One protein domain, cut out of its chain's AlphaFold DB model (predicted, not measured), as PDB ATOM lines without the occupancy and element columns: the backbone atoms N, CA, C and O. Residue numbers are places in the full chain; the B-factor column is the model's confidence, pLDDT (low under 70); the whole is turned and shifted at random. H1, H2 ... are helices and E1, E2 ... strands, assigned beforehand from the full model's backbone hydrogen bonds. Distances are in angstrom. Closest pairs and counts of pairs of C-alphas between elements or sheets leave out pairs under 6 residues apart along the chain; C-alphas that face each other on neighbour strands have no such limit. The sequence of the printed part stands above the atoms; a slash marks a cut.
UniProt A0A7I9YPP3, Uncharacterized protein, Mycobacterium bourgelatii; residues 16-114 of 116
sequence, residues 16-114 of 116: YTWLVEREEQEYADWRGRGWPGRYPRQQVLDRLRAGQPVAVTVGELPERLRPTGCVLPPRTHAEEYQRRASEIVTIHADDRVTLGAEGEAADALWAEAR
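This is residues 16 to 114 of the 116 residues of an uncharacterized protein of Mycobacterium bourgelatii (UniProt A0A7I9YPP3). A small three-stranded sheet stands between two unequal ends: the helical hairpin of H1 and H2 reaches out past one of its ends, and the short helix H3 lies far out at the other, after a long link. H4 covers part of one face of the sheet, over the edge strand E1, and residues 32 to 37 and 74 to 79 stick out. The printed part has 99 residues, with four named helices and three named strands in the order H1 H2 E1 H3 E2 E3 H4; the sheet order is E1, E2, E3, all antiparallel, and the class is mostly helix. The whole is compact, with a radius of gyration of the C-alphas of 14.1 A and spans of 39 by 29 by 27 A.

Find C-alpha 54 at (-15.524, -11.807, 34.233); there E1 begins, residues 54 to 57, 10.3 A long. Beside it look for E2, residues 88 to 91, 9.9 A, and then E3, residues 97 to 99, 6.9 A. H1, residues 16 to 32, is the longest helix; it runs 24.1 A from C-alpha 16 at (-18.167, -6.992, 41.101). H2 is residues 42 to 49, 10.5 A, and H3 is residues 78 to 85, 10.0 A. H4, residues 103 to 114, runs 17.5 A and ends with C-alpha 114 at (-6.281, -25.103, 29.811).

Start at the sheet, where E1 and E2 are antiparallel at 142 degrees; N 56 and O 89 are within hydrogen-bond range at 2.9 A, as are N 91 and O 54 at 2.8 A. The hairpin E2 and E3 is antiparallel at 155 degrees, with N 90 and O 98 at 2.8 A. H4 is on the sheet at a height of 8.0 A, over E1 and slantwise to it at 51 degrees on the local plane; its closest C-alphas to E1 are those of Ala 105 and Val 54, 4.9 A apart. H4 on one face of the sheet E1 E2 E3 gives two layers, one of helix and one of sheet. H1 only grazes the sheet with residues 16 to 19, and H2 only grazes it with residues 43 to 48. H1 touches H2 with residues 20 to 24 alone, the closest C-alphas being those of Val 20 and Leu 48 at 6.0 A; this helical hairpin has a steep tilt of 44 degrees, opposite ways. H2 and H4 are close but not clearly touching, with the C-alphas of Val 44 and Ala 108 7.3 A apart. H3 is not on the sheet and is apart from H1, H2 and H4. In H1, H2 and H3 every O i to N i+4 pair is within hydrogen-bond range; in H4, 7 of 8 are.

Look to Pro 36 and Gly 69 for the two C-alphas farthest apart, 40.4 A. The printed part has no cut, and its long link is E1 to H3, 20 residues. The mean pLDDT of the printed part is 81.5; residues 68 to 70 and 103 to 114 are under 70.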
ATOM      1  N   TYR A  16     -19.338  -7.369  41.881       88.38
ATOM      2  CA  TYR A  16     -18.167  -6.992  41.101       88.38
ATOM      3  C   TYR A  16     -17.093  -6.369  41.989       88.38
ATOM      4  O   TYR A  16     -15.934  -6.765  41.935       88.38
ATOM      5  N   THR A  17     -17.495  -5.445  42.866       89.06
ATOM      6  CA  THR A  17     -16.574  -4.780  43.800       89.06
ATOM      7  C   THR A  17     -15.899  -5.793  44.721       89.06
ATOM      8  O   THR A  17     -14.679  -5.787  44.839       89.06
ATOM      9  N   TRP A  18     -16.665  -6.727  45.293       89.94
ATOM     10  CA  TRP A  18     -16.114  -7.800  46.119       89.94
ATOM     11  C   TRP A  18     -15.090  -8.647  45.356       89.94
ATOM     12  O   TRP A  18     -14.056  -9.010  45.912       89.94
ATOM     13  N   LEU A  19     -15.365  -8.953  44.084       89.38
ATOM     14  CA  LEU A  19     -14.459  -9.737  43.252       89.38
ATOM     15  C   LEU A  19     -13.157  -8.974  42.964       89.38
ATOM     16  O   LEU A  19     -12.082  -9.557  43.070       89.38
ATOM     17  N   VAL A  20     -13.242  -7.671  42.676       90.75
ATOM     18  CA  VAL A  20     -12.068  -6.792  42.538       90.75
ATOM     19  C   VAL A  20     -11.235  -6.809  43.819       90.75
ATOM     20  O   VAL A  20     -10.040  -7.083  43.763       90.75
ATOM     21  N   GLU A  21     -11.853  -6.559  44.976       91.19
ATOM     22  CA  GLU A  21     -11.151  -6.516  46.266       91.19
ATOM     23  C   GLU A  21     -10.476  -7.851  46.600       91.19
ATOM     24  O   GLU A  21      -9.329  -7.879  47.049       91.19
ATOM     25  N   ARG A  22     -11.173  -8.965  46.352       91.19
ATOM     26  CA  ARG A  22     -10.649 -10.316  46.557       91.19
ATOM     27  C   ARG A  22      -9.420 -10.577  45.681       91.19
ATOM     28  O   ARG A  22      -8.388 -10.975  46.214       91.19
ATOM     29  N   GLU A  23      -9.509 -10.352  44.370       91.62
ATOM     30  CA  GLU A  23      -8.400 -10.646  43.451       91.62
ATOM     31  C   GLU A  23      -7.207  -9.694  43.653       91.62
ATOM     32  O   GLU A  23      -6.057 -10.128  43.588       91.62
ATOM     33  N   GLU A  24      -7.437  -8.415  43.981       91.69
ATOM     34  CA  GLU A  24      -6.366  -7.487  44.383       91.69
ATOM     35  C   GLU A  24      -5.641  -7.979  45.645       91.69
ATOM     36  O   GLU A  24      -4.409  -7.935  45.721       91.69
ATOM     37  N   GLN A  25      -6.388  -8.489  46.629       92.62
ATOM     38  CA  GLN A  25      -5.819  -9.028  47.861       92.62
ATOM     39  C   GLN A  25      -5.024 -10.318  47.617       92.62
ATOM     40  O   GLN A  25      -3.941 -10.477  48.187       92.62
ATOM     41  N   GLU A  26      -5.520 -11.224  46.769       90.81
ATOM     42  CA  GLU A  26      -4.795 -12.440  46.379       90.81
ATOM     43  C   GLU A  26      -3.522 -12.111  45.589       90.81
ATOM     44  O   GLU A  26      -2.468 -12.699  45.840       90.81
ATOM     45  N   TYR A  27      -3.571 -11.119  44.696       91.50
ATOM     46  CA  TYR A  27      -2.388 -10.617  44.000       91.50
ATOM     47  C   TYR A  27      -1.360 -10.013  44.965       91.50
ATOM     48  O   TYR A  27      -0.162 -10.288  44.850       91.50
ATOM     49  N   ALA A  28      -1.807  -9.208  45.933       91.69
ATOM     50  CA  ALA A  28      -0.940  -8.625  46.950       91.69
ATOM     51  C   ALA A  28      -0.280  -9.703  47.827       91.69
ATOM     52  O   ALA A  28       0.922  -9.616  48.086       91.69
ATOM     53  N   ASP A  29      -1.023 -10.740  48.231       93.06
ATOM     54  CA  ASP A  29      -0.488 -11.882  48.984       93.06
ATOM     55  C   ASP A  29       0.533 -12.671  48.151       93.06
ATOM     56  O   ASP A  29       1.651 -12.924  48.602       93.06
ATOM     57  N   TRP A  30       0.205 -12.968  46.889       91.62
ATOM     58  CA  TRP A  30       1.106 -13.635  45.946       91.62
ATOM     59  C   TRP A  30       2.417 -12.855  45.758       91.62
ATOM     60  O   TRP A  30       3.509 -13.425  45.847       91.62
ATOM     61  N   ARG A  31       2.324 -11.529  45.572       89.88
ATOM     62  CA  ARG A  31       3.486 -10.626  45.484       89.88
ATOM     63  C   ARG A  31       4.276 -10.599  46.789       89.88
ATOM     64  O   ARG A  31       5.504 -10.632  46.741       89.88
ATOM     65  N   GLY A  32       3.594 -10.561  47.933       92.25
ATOM     66  CA  GLY A  32       4.201 -10.548  49.264       92.25
ATOM     67  C   GLY A  32       4.977 -11.828  49.588       92.25
ATOM     68  O   GLY A  32       6.015 -11.765  50.241       92.25
ATOM     69  N   ARG A  33       4.536 -12.979  49.068       92.69
ATOM     70  CA  ARG A  33       5.258 -14.261  49.177       92.69
ATOM     71  C   ARG A  33       6.508 -14.341  48.299       92.69
ATOM     72  O   ARG A  33       7.300 -15.265  48.470       92.69
ATOM     73  N   GLY A  34       6.685 -13.408  47.361       88.19
ATOM     74  CA  GLY A  34       7.834 -13.380  46.458       88.19
ATOM     75  C   GLY A  34       7.884 -14.565  45.494       88.19
ATOM     76  O   GLY A  34       8.972 -14.975  45.091       88.19
ATOM     77  N   TRP A  35       6.732 -15.149  45.144       87.38
ATOM     78  CA  TRP A  35       6.700 -16.258  44.196       87.38
ATOM     79  C   TRP A  35       7.183 -15.804  42.809       87.38
ATOM     80  O   TRP A  35       6.820 -14.719  42.346       87.38
ATOM     81  N   PRO A  36       8.036 -16.600  42.141       83.56
ATOM     82  CA  PRO A  36       8.506 -16.275  40.805       83.56
ATOM     83  C   PRO A  36       7.391 -16.474  39.770       83.56
ATOM     84  O   PRO A  36       6.515 -17.321  39.933       83.56
ATOM     85  N   GLY A  37       7.466 -15.732  38.664       85.06
ATOM     86  CA  GLY A  37       6.573 -15.896  37.514       85.06
ATOM     87  C   GLY A  37       5.495 -14.819  37.403       85.06
ATOM     88  O   GLY A  37       5.669 -13.694  37.866       85.06
ATOM     89  N   ARG A  38       4.400 -15.153  36.716       85.38
ATOM     90  CA  ARG A  38       3.212 -14.301  36.585       85.38
ATOM     91  C   ARG A  38       2.164 -14.789  37.582       85.38
ATOM     92  O   ARG A  38       2.031 -15.994  37.779       85.38
ATOM     93  N   TYR A  39       1.419 -13.865  38.185       85.56
ATOM     94  CA  TYR A  39       0.260 -14.227  38.995       85.56
ATOM     95  C   TYR A  39      -0.701 -15.086  38.146       85.56
ATOM     96  O   TYR A  39      -1.040 -14.656  37.040       85.56
ATOM     97  N   PRO A  40      -1.122 -16.280  38.607       83.62
ATOM     98  CA  PRO A  40      -1.913 -17.205  37.792       83.62
ATOM     99  C   PRO A  40      -3.177 -16.564  37.213       83.62
ATOM    100  O   PRO A  40      -3.485 -16.747  36.041       83.62
ATOM    101  N   ARG A  41      -3.838 -15.705  37.999       85.88
ATOM    102  CA  ARG A  41      -5.079 -15.025  37.605       85.88
ATOM    103  C   ARG A  41      -4.854 -13.609  37.082       85.88
ATOM    104  O   ARG A  41      -5.759 -12.777  37.103       85.88
ATOM    105  N   GLN A  42      -3.649 -13.300  36.594       88.06
ATOM    106  CA  GLN A  42      -3.309 -11.954  36.122       88.06
ATOM    107  C   GLN A  42      -4.269 -11.463  35.029       88.06
ATOM    108  O   GLN A  42      -4.639 -10.298  35.035       88.06
ATOM    109  N   GLN A  43      -4.712 -12.346  34.125       86.81
ATOM    110  CA  GLN A  43      -5.671 -11.981  33.075       86.81
ATOM    111  C   GLN A  43      -7.033 -11.565  33.648       86.81
ATOM    112  O   GLN A  43      -7.615 -10.584  33.191       86.81
ATOM    113  N   VAL A  44      -7.524 -12.275  34.669       86.50
ATOM    114  CA  VAL A  44      -8.776 -11.939  35.364       86.50
ATOM    115  C   VAL A  44      -8.636 -10.593  36.067       86.50
ATOM    116  O   VAL A  44      -9.495  -9.727  35.911       86.50
ATOM    117  N   LEU A  45      -7.520 -10.379  36.766       89.06
ATOM    118  CA  LEU A  45      -7.235  -9.124  37.454       89.06
ATOM    119  C   LEU A  45      -7.165  -7.928  36.490       89.06
ATOM    120  O   LEU A  45      -7.734  -6.875  36.768       89.06
ATOM    121  N   ASP A  46      -6.507  -8.082  35.339       89.88
ATOM    122  CA  ASP A  46      -6.448  -7.036  34.314       89.88
ATOM    123  C   ASP A  46      -7.845  -6.702  33.759       89.88
ATOM    124  O   ASP A  46      -8.179  -5.528  33.591       89.88
ATOM    125  N   ARG A  47      -8.706  -7.709  33.551       88.94
ATOM    126  CA  ARG A  47     -10.105  -7.492  33.138       88.94
ATOM    127  C   ARG A  47     -10.924  -6.761  34.192       88.94
ATOM    128  O   ARG A  47     -11.649  -5.826  33.858       88.94
ATOM    129  N   LEU A  48     -10.775  -7.158  35.453       89.88
ATOM    130  CA  LEU A  48     -11.419  -6.509  36.593       89.88
ATOM    131  C   LEU A  48     -11.026  -5.029  36.695       89.88
ATOM    132  O   LEU A  48     -11.884  -4.158  36.819       89.88
ATOM    133  N   ARG A  49      -9.734  -4.722  36.543       89.69
ATOM    134  CA  ARG A  49      -9.229  -3.339  36.505       89.69
ATOM    135  C   ARG A  49      -9.754  -2.544  35.312       89.69
ATOM    136  O   ARG A  49      -9.950  -1.338  35.424       89.69
ATOM    137  N   ALA A  50      -9.985  -3.209  34.183       89.69
ATOM    138  CA  ALA A  50     -10.541  -2.603  32.979       89.69
ATOM    139  C   ALA A  50     -12.072  -2.428  33.020       89.69
ATOM    140  O   ALA A  50     -12.648  -1.955  32.039       89.69
ATOM    141  N   GLY A  51     -12.751  -2.813  34.109       87.88
ATOM    142  CA  GLY A  51     -14.214  -2.755  34.190       87.88
ATOM    143  C   GLY A  51     -14.909  -3.758  33.262       87.88
ATOM    144  O   GLY A  51     -16.070  -3.575  32.899       87.88
ATOM    145  N   GLN A  52     -14.195  -4.798  32.823       89.56
ATOM    146  CA  GLN A  52     -14.728  -5.814  31.925       89.56
ATOM    147  C   GLN A  52     -15.467  -6.909  32.702       89.56
ATOM    148  O   GLN A  52     -15.139  -7.172  33.864       89.56
ATOM    149  N   PRO A  53     -16.459  -7.567  32.073       88.12
ATOM    150  CA  PRO A  53     -17.115  -8.715  32.670       88.12
ATOM    151  C   PRO A  53     -16.150  -9.885  32.832       88.12
ATOM    152  O   PRO A  53     -15.288 -10.129  31.984       88.12
ATOM    153  N   VAL A  54     -16.340 -10.636  33.908       88.25
ATOM    154  CA  VAL A  54     -15.524 -11.807  34.233       88.25
ATOM    155  C   VAL A  54     -16.408 -12.982  34.602       88.25
ATOM    156  O   VAL A  54     -17.450 -12.820  35.236       88.25
ATOM    157  N   ALA A  55     -15.999 -14.169  34.168       88.31
ATOM    158  CA  ALA A  55     -16.692 -15.402  34.472       88.31
ATOM    159  C   ALA A  55     -16.029 -16.056  35.684       88.31
ATOM    160  O   ALA A  55     -14.805 -16.127  35.763       88.31
ATOM    161  N   VAL A  56     -16.846 -16.510  36.623       85.62
ATOM    162  CA  VAL A  56     -16.426 -17.205  37.843       85.62
ATOM    163  C   VAL A  56     -17.379 -18.353  38.117       85.62
ATOM    164  O   VAL A  56     -18.485 -18.413  37.575       85.62
ATOM    165  N   THR A  57     -16.970 -19.275  38.973       85.94
ATOM    166  CA  THR A  57     -17.864 -20.344  39.418       85.94
ATOM    167  C   THR A  57     -18.773 -19.865  40.553       85.94
ATOM    168  O   THR A  57     -18.384 -19.050  41.390       85.94
ATOM    169  N   VAL A  58     -19.999 -20.390  40.639       85.12
ATOM    170  CA  VAL A  58     -20.926 -20.096  41.754       85.12
ATOM    171  C   VAL A  58     -20.299 -20.462  43.106       85.12
ATOM    172  O   VAL A  58     -20.572 -19.811  44.118       85.12
ATOM    173  N   GLY A  59     -19.448 -21.492  43.127       82.25
ATOM    174  CA  GLY A  59     -18.699 -21.924  44.303       82.25
ATOM    175  C   GLY A  59     -17.729 -20.876  44.853       82.25
ATOM    176  O   GLY A  59     -17.540 -20.829  46.069       82.25
ATOM    177  N   GLU A  60     -17.162 -20.024  43.997       84.06
ATOM    178  CA  GLU A  60     -16.257 -18.938  44.403       84.06
ATOM    179  C   GLU A  60     -16.996 -17.770  45.059       84.06
ATOM    180  O   GLU A  60     -16.415 -17.041  45.861       84.06
ATOM    181  N   LEU A  61     -18.286 -17.600  44.761       83.69
ATOM    182  CA  LEU A  61     -19.075 -16.516  45.327       83.69
ATOM    183  C   LEU A  61     -19.550 -16.840  46.747       83.69
ATOM    184  O   LEU A  61     -20.032 -17.954  47.015       83.69
ATOM    185  N   PRO A  62     -19.504 -15.859  47.669       82.75
ATOM    186  CA  PRO A  62     -20.124 -16.007  48.975       82.75
ATOM    187  C   PRO A  62     -21.644 -16.092  48.812       82.75
ATOM    188  O   PRO A  62     -22.210 -15.460  47.924       82.75
ATOM    189  N   GLU A  63     -22.321 -16.826  49.701       79.94
ATOM    190  CA  GLU A  63     -23.773 -17.075  49.613       79.94
ATOM    191  C   GLU A  63     -24.603 -15.812  49.383       79.94
ATOM    192  O   GLU A  63     -25.526 -15.827  48.575       79.94
ATOM    193  N   ARG A  64     -24.230 -14.707  50.038       78.38
ATOM    194  CA  ARG A  64     -24.931 -13.425  49.925       78.38
ATOM    195  C   ARG A  64     -24.877 -12.804  48.522       78.38
ATOM    196  O   ARG A  64     -25.760 -12.025  48.216       78.38
ATOM    197  N   LEU A  65     -23.859 -13.125  47.715       80.25
ATOM    198  CA  LEU A  65     -23.632 -12.573  46.368       80.25
ATOM    199  C   LEU A  65     -24.000 -13.567  45.257       80.25
ATOM    200  O   LEU A  65     -23.818 -13.269  44.078       80.25
ATOM    201  N   ARG A  66     -24.497 -14.760  45.606       79.75
ATOM    202  CA  ARG A  66     -24.926 -15.741  44.606       79.75
ATOM    203  C   ARG A  66     -26.234 -15.284  43.956       79.75
ATOM    204  O   ARG A  66     -27.132 -14.815  44.658       79.75
ATOM    205  N   PRO A  67     -26.383 -15.447  42.631       72.75
ATOM    206  CA  PRO A  67     -27.624 -15.102  41.956       72.75
ATOM    207  C   PRO A  67     -28.795 -15.932  42.495       72.75
ATOM    208  O   PRO A  67     -28.658 -17.101  42.866       72.75
ATOM    209  N   THR A  68     -29.978 -15.318  42.536       67.88
ATOM    210  CA  THR A  68     -31.202 -15.968  43.011       67.88
ATOM    211  C   THR A  68     -31.512 -17.200  42.156       67.88
ATOM    212  O   THR A  68     -31.700 -17.091  40.948       67.88
ATOM    213  N   GLY A  69     -31.564 -18.378  42.785       66.94
ATOM    214  CA  GLY A  69     -31.718 -19.675  42.106       66.94
ATOM    215  C   GLY A  69     -30.446 -20.532  42.087       66.94
ATOM    216  O   GLY A  69     -30.539 -21.749  41.919       66.94
ATOM    217  N   CYS A  70     -29.285 -19.936  42.372       68.31
ATOM    218  CA  CYS A  70     -28.001 -20.622  42.536       68.31
ATOM    219  C   CYS A  70     -27.686 -20.871  44.015       68.31
ATOM    220  O   CYS A  70     -26.637 -20.488  44.536       68.31
ATOM    221  N   VAL A  71     -28.627 -21.511  44.711       73.25
ATOM    222  CA  VAL A  71     -28.396 -22.004  46.071       73.25
ATOM    223  C   VAL A  71     -27.596 -23.295  45.962       73.25
ATOM    224  O   VAL A  71     -28.017 -24.234  45.283       73.25
ATOM    225  N   LEU A  72     -26.436 -23.338  46.617       74.56
ATOM    226  CA  LEU A  72     -25.683 -24.579  46.713       74.56
ATOM    227  C   LEU A  72     -26.400 -25.504  47.702       74.56
ATOM    228  O   LEU A  72     -26.739 -25.053  48.799       74.56
ATOM    229  N   PRO A  73     -26.635 -26.776  47.345       76.62
ATOM    230  CA  PRO A  73     -27.175 -27.744  48.290       76.62
ATOM    231  C   PRO A  73     -26.202 -27.929  49.468       76.62
ATOM    232  O   PRO A  73     -25.041 -27.513  49.401       76.62
ATOM    233  N   PRO A  74     -26.625 -28.546  50.578       76.19
ATOM    234  CA  PRO A  74     -25.698 -28.881  51.648       76.19
ATOM    235  C   PRO A  74     -24.550 -29.756  51.118       76.19
ATOM    236  O   PRO A  74     -24.750 -30.637  50.285       76.19
ATOM    237  N   ARG A  75     -23.333 -29.552  51.646       76.50
ATOM    238  CA  ARG A  75     -22.124 -30.306  51.244       76.50
ATOM    239  C   ARG A  75     -22.239 -31.824  51.440       76.50
ATOM    240  O   ARG A  75     -21.437 -32.570  50.892       76.50
ATOM    241  N   THR A  76     -23.232 -32.285  52.203       80.44
ATOM    242  CA  THR A  76     -23.585 -33.704  52.344       80.44
ATOM    243  C   THR A  76     -24.095 -34.323  51.040       80.44
ATOM    244  O   THR A  76     -24.113 -35.543  50.920       80.44
ATOM    245  N   HIS A  77     -24.505 -33.520  50.057       80.94
ATOM    246  CA  HIS A  77     -24.853 -33.957  48.704       80.94
ATOM    247  C   HIS A  77     -23.714 -33.585  47.758       80.94
ATOM    248  O   HIS A  77     -23.836 -32.666  46.954       80.94
ATOM    249  N   ALA A  78     -22.576 -34.269  47.906       79.25
ATOM    250  CA  ALA A  78     -21.310 -33.887  47.278       79.25
ATOM    251  C   ALA A  78     -21.408 -33.718  45.754       79.25
ATOM    252  O   ALA A  78     -20.923 -32.722  45.226       79.25
ATOM    253  N   GLU A  79     -22.083 -34.634  45.053       82.56
ATOM    254  CA  GLU A  79     -22.230 -34.572  43.592       82.56
ATOM    255  C   GLU A  79     -23.092 -33.387  43.142       82.56
ATOM    256  O   GLU A  79     -22.718 -32.647  42.232       82.56
ATOM    257  N   GLU A  80     -24.232 -33.160  43.800       81.44
ATOM    258  CA  GLU A  80     -25.112 -32.038  43.469       81.44
ATOM    259  C   GLU A  80     -24.470 -30.700  43.853       81.44
ATOM    260  O   GLU A  80     -24.555 -29.730  43.097       81.44
ATOM    261  N   TYR A  81     -23.763 -30.666  44.987       82.75
ATOM    262  CA  TYR A  81     -22.971 -29.521  45.419       82.75
ATOM    263  C   TYR A  81     -21.896 -29.196  44.401       82.75
ATOM    264  O   TYR A  81     -21.810 -28.054  43.969       82.75
ATOM    265  N   GLN A  82     -21.106 -30.184  43.984       81.50
ATOM    266  CA  GLN A  82     -20.040 -29.984  43.015       81.50
ATOM    267  C   GLN A  82     -20.601 -29.530  41.671       81.50
ATOM    268  O   GLN A  82     -20.081 -28.580  41.089       81.50
ATOM    269  N   ARG A  83     -21.700 -30.136  41.207       82.12
ATOM    270  CA  ARG A  83     -22.374 -29.727  39.972       82.12
ATOM    271  C   ARG A  83     -22.826 -28.266  40.030       82.12
ATOM    272  O   ARG A  83     -22.537 -27.525  39.100       82.12
ATOM    273  N   ARG A  84     -23.505 -27.863  41.108       81.38
ATOM    274  CA  ARG A  84     -24.011 -26.492  41.302       81.38
ATOM    275  C   ARG A  84     -22.889 -25.482  41.537       81.38
ATOM    276  O   ARG A  84     -22.933 -24.371  41.032       81.38
ATOM    277  N   ALA A  85     -21.867 -25.866  42.296       83.12
ATOM    278  CA  ALA A  85     -20.711 -25.024  42.586       83.12
ATOM    279  C   ALA A  85     -19.871 -24.770  41.337       83.12
ATOM    280  O   ALA A  85     -19.316 -23.686  41.212       83.12
ATOM    281  N   SER A  86     -19.827 -25.733  40.414       83.69
ATOM    282  CA  SER A  86     -19.132 -25.610  39.129       83.69
ATOM    283  C   SER A  86     -19.957 -24.884  38.060       83.69
ATOM    284  O   SER A  86     -19.485 -24.739  36.935       83.69
ATOM    285  N   GLU A  87     -21.185 -24.443  38.366       85.38
ATOM    286  CA  GLU A  87     -21.939 -23.594  37.444       85.38
ATOM    287  C   GLU A  87     -21.193 -22.274  37.251       85.38
ATOM    288  O   GLU A  87     -20.735 -21.654  38.211       85.38
ATOM    289  N   ILE A  88     -21.060 -21.856  35.996       86.31
ATOM    290  CA  ILE A  88     -20.362 -20.624  35.643       86.31
ATOM    291  C   ILE A  88     -21.369 -19.482  35.633       86.31
ATOM    292  O   ILE A  88     -22.476 -19.624  35.112       86.31
ATOM    293  N   VAL A  89     -20.967 -18.347  36.181       86.38
ATOM    294  CA  VAL A  89     -21.699 -17.086  36.123       86.38
ATOM    295  C   VAL A  89     -20.773 -15.988  35.635       86.38
ATOM    296  O   VAL A  89     -19.592 -15.972  35.974       86.38
ATOM    297  N   THR A  90     -21.303 -15.059  34.852       88.56
ATOM    298  CA  THR A  90     -20.578 -13.860  34.431       88.56
ATOM    299  C   THR A  90     -21.026 -12.683  35.287       88.56
ATOM    300  O   THR A  90     -22.221 -12.433  35.423       88.56
ATOM    301  N   ILE A  91     -20.071 -11.964  35.872       87.69
ATOM    302  CA  ILE A  91     -20.311 -10.770  36.686       87.69
ATOM    303  C   ILE A  91     -19.854  -9.553  35.893       87.69
ATOM    304  O   ILE A  91     -18.712  -9.488  35.433       87.69
ATOM    305  N   HIS A  92     -20.756  -8.591  35.726       88.50
ATOM    306  CA  HIS A  92     -20.508  -7.332  35.036       88.50
ATOM    307  C   HIS A  92     -20.164  -6.211  36.021       88.50
ATOM    308  O   HIS A  92     -20.556  -6.261  37.185       88.50
ATOM    309  N   ALA A  93     -19.489  -5.169  35.531       87.06
ATOM    310  CA  ALA A  93     -19.128  -3.995  36.329       87.06
ATOM    311  C   ALA A  93     -20.337  -3.239  36.910       87.06
ATOM    312  O   ALA A  93     -20.202  -2.568  37.926       87.06
ATOM    313  N   ASP A  94     -21.523  -3.368  36.305       85.88
ATOM    314  CA  ASP A  94     -22.785  -2.833  36.831       85.88
ATOM    315  C   ASP A  94     -23.479  -3.760  37.853       85.88
ATOM    316  O   ASP A  94     -24.670  -3.613  38.110       85.88
ATOM    317  N   ASP A  95     -22.756  -4.733  38.426       82.19
ATOM    318  CA  ASP A  95     -23.250  -5.754  39.371       82.19
ATOM    319  C   ASP A  95     -24.332  -6.694  38.812       82.19
ATOM    320  O   ASP A  95     -24.939  -7.500  39.533       82.19
ATOM    321  N   ARG A  96     -24.563  -6.652  37.498       83.56
ATOM    322  CA  ARG A  96     -25.373  -7.657  36.822       83.56
ATOM    323  C   ARG A  96     -24.642  -8.993  36.834       83.56
ATOM    324  O   ARG A  96     -23.461  -9.071  36.503       83.56
ATOM    325  N   VAL A  97     -25.375 -10.053  37.160       81.56
ATOM    326  CA  VAL A  97     -24.881 -11.433  37.123       81.56
ATOM    327  C   VAL A  97     -25.709 -12.225  36.118       81.56
ATOM    328  O   VAL A  97     -26.938 -12.250  36.212       81.56
ATOM    329  N   THR A  98     -25.050 -12.866  35.159       83.25
ATOM    330  CA  THR A  98     -25.688 -13.731  34.159       83.25
ATOM    331  C   THR A  98     -25.225 -15.173  34.325       83.25
ATOM    332  O   THR A  98     -24.114 -15.443  34.775       83.25
ATOM    333  N   LEU A  99     -26.116 -16.123  34.033       81.75
ATOM    334  CA  LEU A  99     -25.797 -17.550  34.086       81.75
ATOM    335  C   LEU A  99     -25.072 -17.967  32.810       81.75
ATOM    336  O   LEU A  99     -25.517 -17.648  31.708       81.75
ATOM    337  N   GLY A 100     -24.006 -18.742  32.972       79.56
ATOM    338  CA  GLY A 100     -23.094 -19.112  31.902       79.56
ATOM    339  C   GLY A 100     -21.962 -18.106  31.720       79.56
ATOM    340  O   GLY A 100     -21.914 -17.038  32.334       79.56
ATOM    341  N   ALA A 101     -21.019 -18.489  30.869       74.56
ATOM    342  CA  ALA A 101     -19.909 -17.641  30.487       74.56
ATOM    343  C   ALA A 101     -20.290 -16.869  29.214       74.56
ATOM    344  O   ALA A 101     -20.623 -17.485  28.201       74.56
ATOM    345  N   GLU A 102     -20.273 -15.537  29.263       72.12
ATOM    346  CA  GLU A 102     -20.665 -14.703  28.121       72.12
ATOM    347  C   GLU A 102     -19.460 -14.080  27.406       72.12
ATOM    348  O   GLU A 102     -18.567 -13.508  28.030       72.12
ATOM    349  N   GLY A 103     -19.466 -14.155  26.069       67.56
ATOM    350  CA  GLY A 103     -18.505 -13.472  25.203       67.56
ATOM    351  C   GLY A 103     -17.047 -13.727  25.591       67.56
ATOM    352  O   GLY A 103     -16.615 -14.860  25.769       67.56
ATOM    353  N   GLU A 104     -16.294 -12.645  25.743       64.31
ATOM    354  CA  GLU A 104     -14.877 -12.667  26.106       64.31
ATOM    355  C   GLU A 104     -14.585 -13.228  27.512       64.31
ATOM    356  O   GLU A 104     -13.484 -13.730  27.757       64.31
ATOM    357  N   ALA A 105     -15.560 -13.190  28.429       63.78
ATOM    358  CA  ALA A 105     -15.428 -13.760  29.770       63.78
ATOM    359  C   ALA A 105     -15.404 -15.299  29.733       63.78
ATOM    360  O   ALA A 105     -14.699 -15.923  30.525       63.78
ATOM    361  N   ALA A 106     -16.108 -15.906  28.770       63.06
ATOM    362  CA  ALA A 106     -16.024 -17.339  28.499       63.06
ATOM    363  C   ALA A 106     -14.633 -17.756  28.036       63.06
ATOM    364  O   ALA A 106     -14.094 -18.746  28.522       63.06
ATOM    365  N   ASP A 107     -14.043 -16.975  27.135       60.50
ATOM    366  CA  ASP A 107     -12.725 -17.262  26.573       60.50
ATOM    367  C   ASP A 107     -11.631 -17.237  27.657       60.50
ATOM    368  O   ASP A 107     -10.782 -18.123  27.705       60.50
ATOM    369  N   ALA A 108     -11.723 -16.301  28.615       62.50
ATOM    370  CA  ALA A 108     -10.824 -16.246  29.778       62.50
ATOM    371  C   ALA A 108     -10.927 -17.478  30.680       62.50
ATOM    372  O   ALA A 108      -9.909 -18.030  31.089       62.50
ATOM    373  N   LEU A 109     -12.152 -17.896  31.006       65.38
ATOM    374  CA  LEU A 109     -12.367 -19.022  31.912       65.38
ATOM    375  C   LEU A 109     -11.873 -20.336  31.290       65.38
ATOM    376  O   LEU A 109     -11.286 -21.175  31.973       65.38
ATOM    377  N   TRP A 110     -12.047 -20.493  29.975       52.22
ATOM    378  CA  TRP A 110     -11.503 -21.629  29.230       52.22
ATOM    379  C   TRP A 110      -9.987 -21.556  29.026       52.22
ATOM    380  O   TRP A 110      -9.362 -22.609  28.919       52.22
ATOM    381  N   ALA A 111      -9.386 -20.362  29.002       56.25
ATOM    382  CA  ALA A 111      -7.933 -20.205  29.018       56.25
ATOM    383  C   ALA A 111      -7.336 -20.628  30.375       56.25
ATOM    384  O   ALA A 111      -6.400 -21.425  30.386       56.25
ATOM    385  N   GLU A 112      -7.932 -20.215  31.507       55.31
ATOM    386  CA  GLU A 112      -7.507 -20.664  32.851       55.31
ATOM    387  C   GLU A 112      -7.612 -22.192  33.007       55.31
ATOM    388  O   GLU A 112      -6.704 -22.825  33.539       55.31
ATOM    389  N   ALA A 113      -8.683 -22.812  32.496       53.66
ATOM    390  CA  ALA A 113      -8.873 -24.264  32.572       53.66
ATOM    391  C   ALA A 113      -7.888 -25.079  31.710       53.66
ATOM    392  O   ALA A 113      -7.815 -26.297  31.864       53.66
ATOM    393  N   ARG A 114      -7.176 -24.439  30.774       41.16
ATOM    394  CA  ARG A 114      -6.281 -25.103  29.811       41.16
ATOM    395  C   ARG A 114      -4.798 -24.947  30.157       41.16
ATOM    396  O   ARG A 114      -3.981 -25.666  29.587       41.16
TER     397      ARG A 114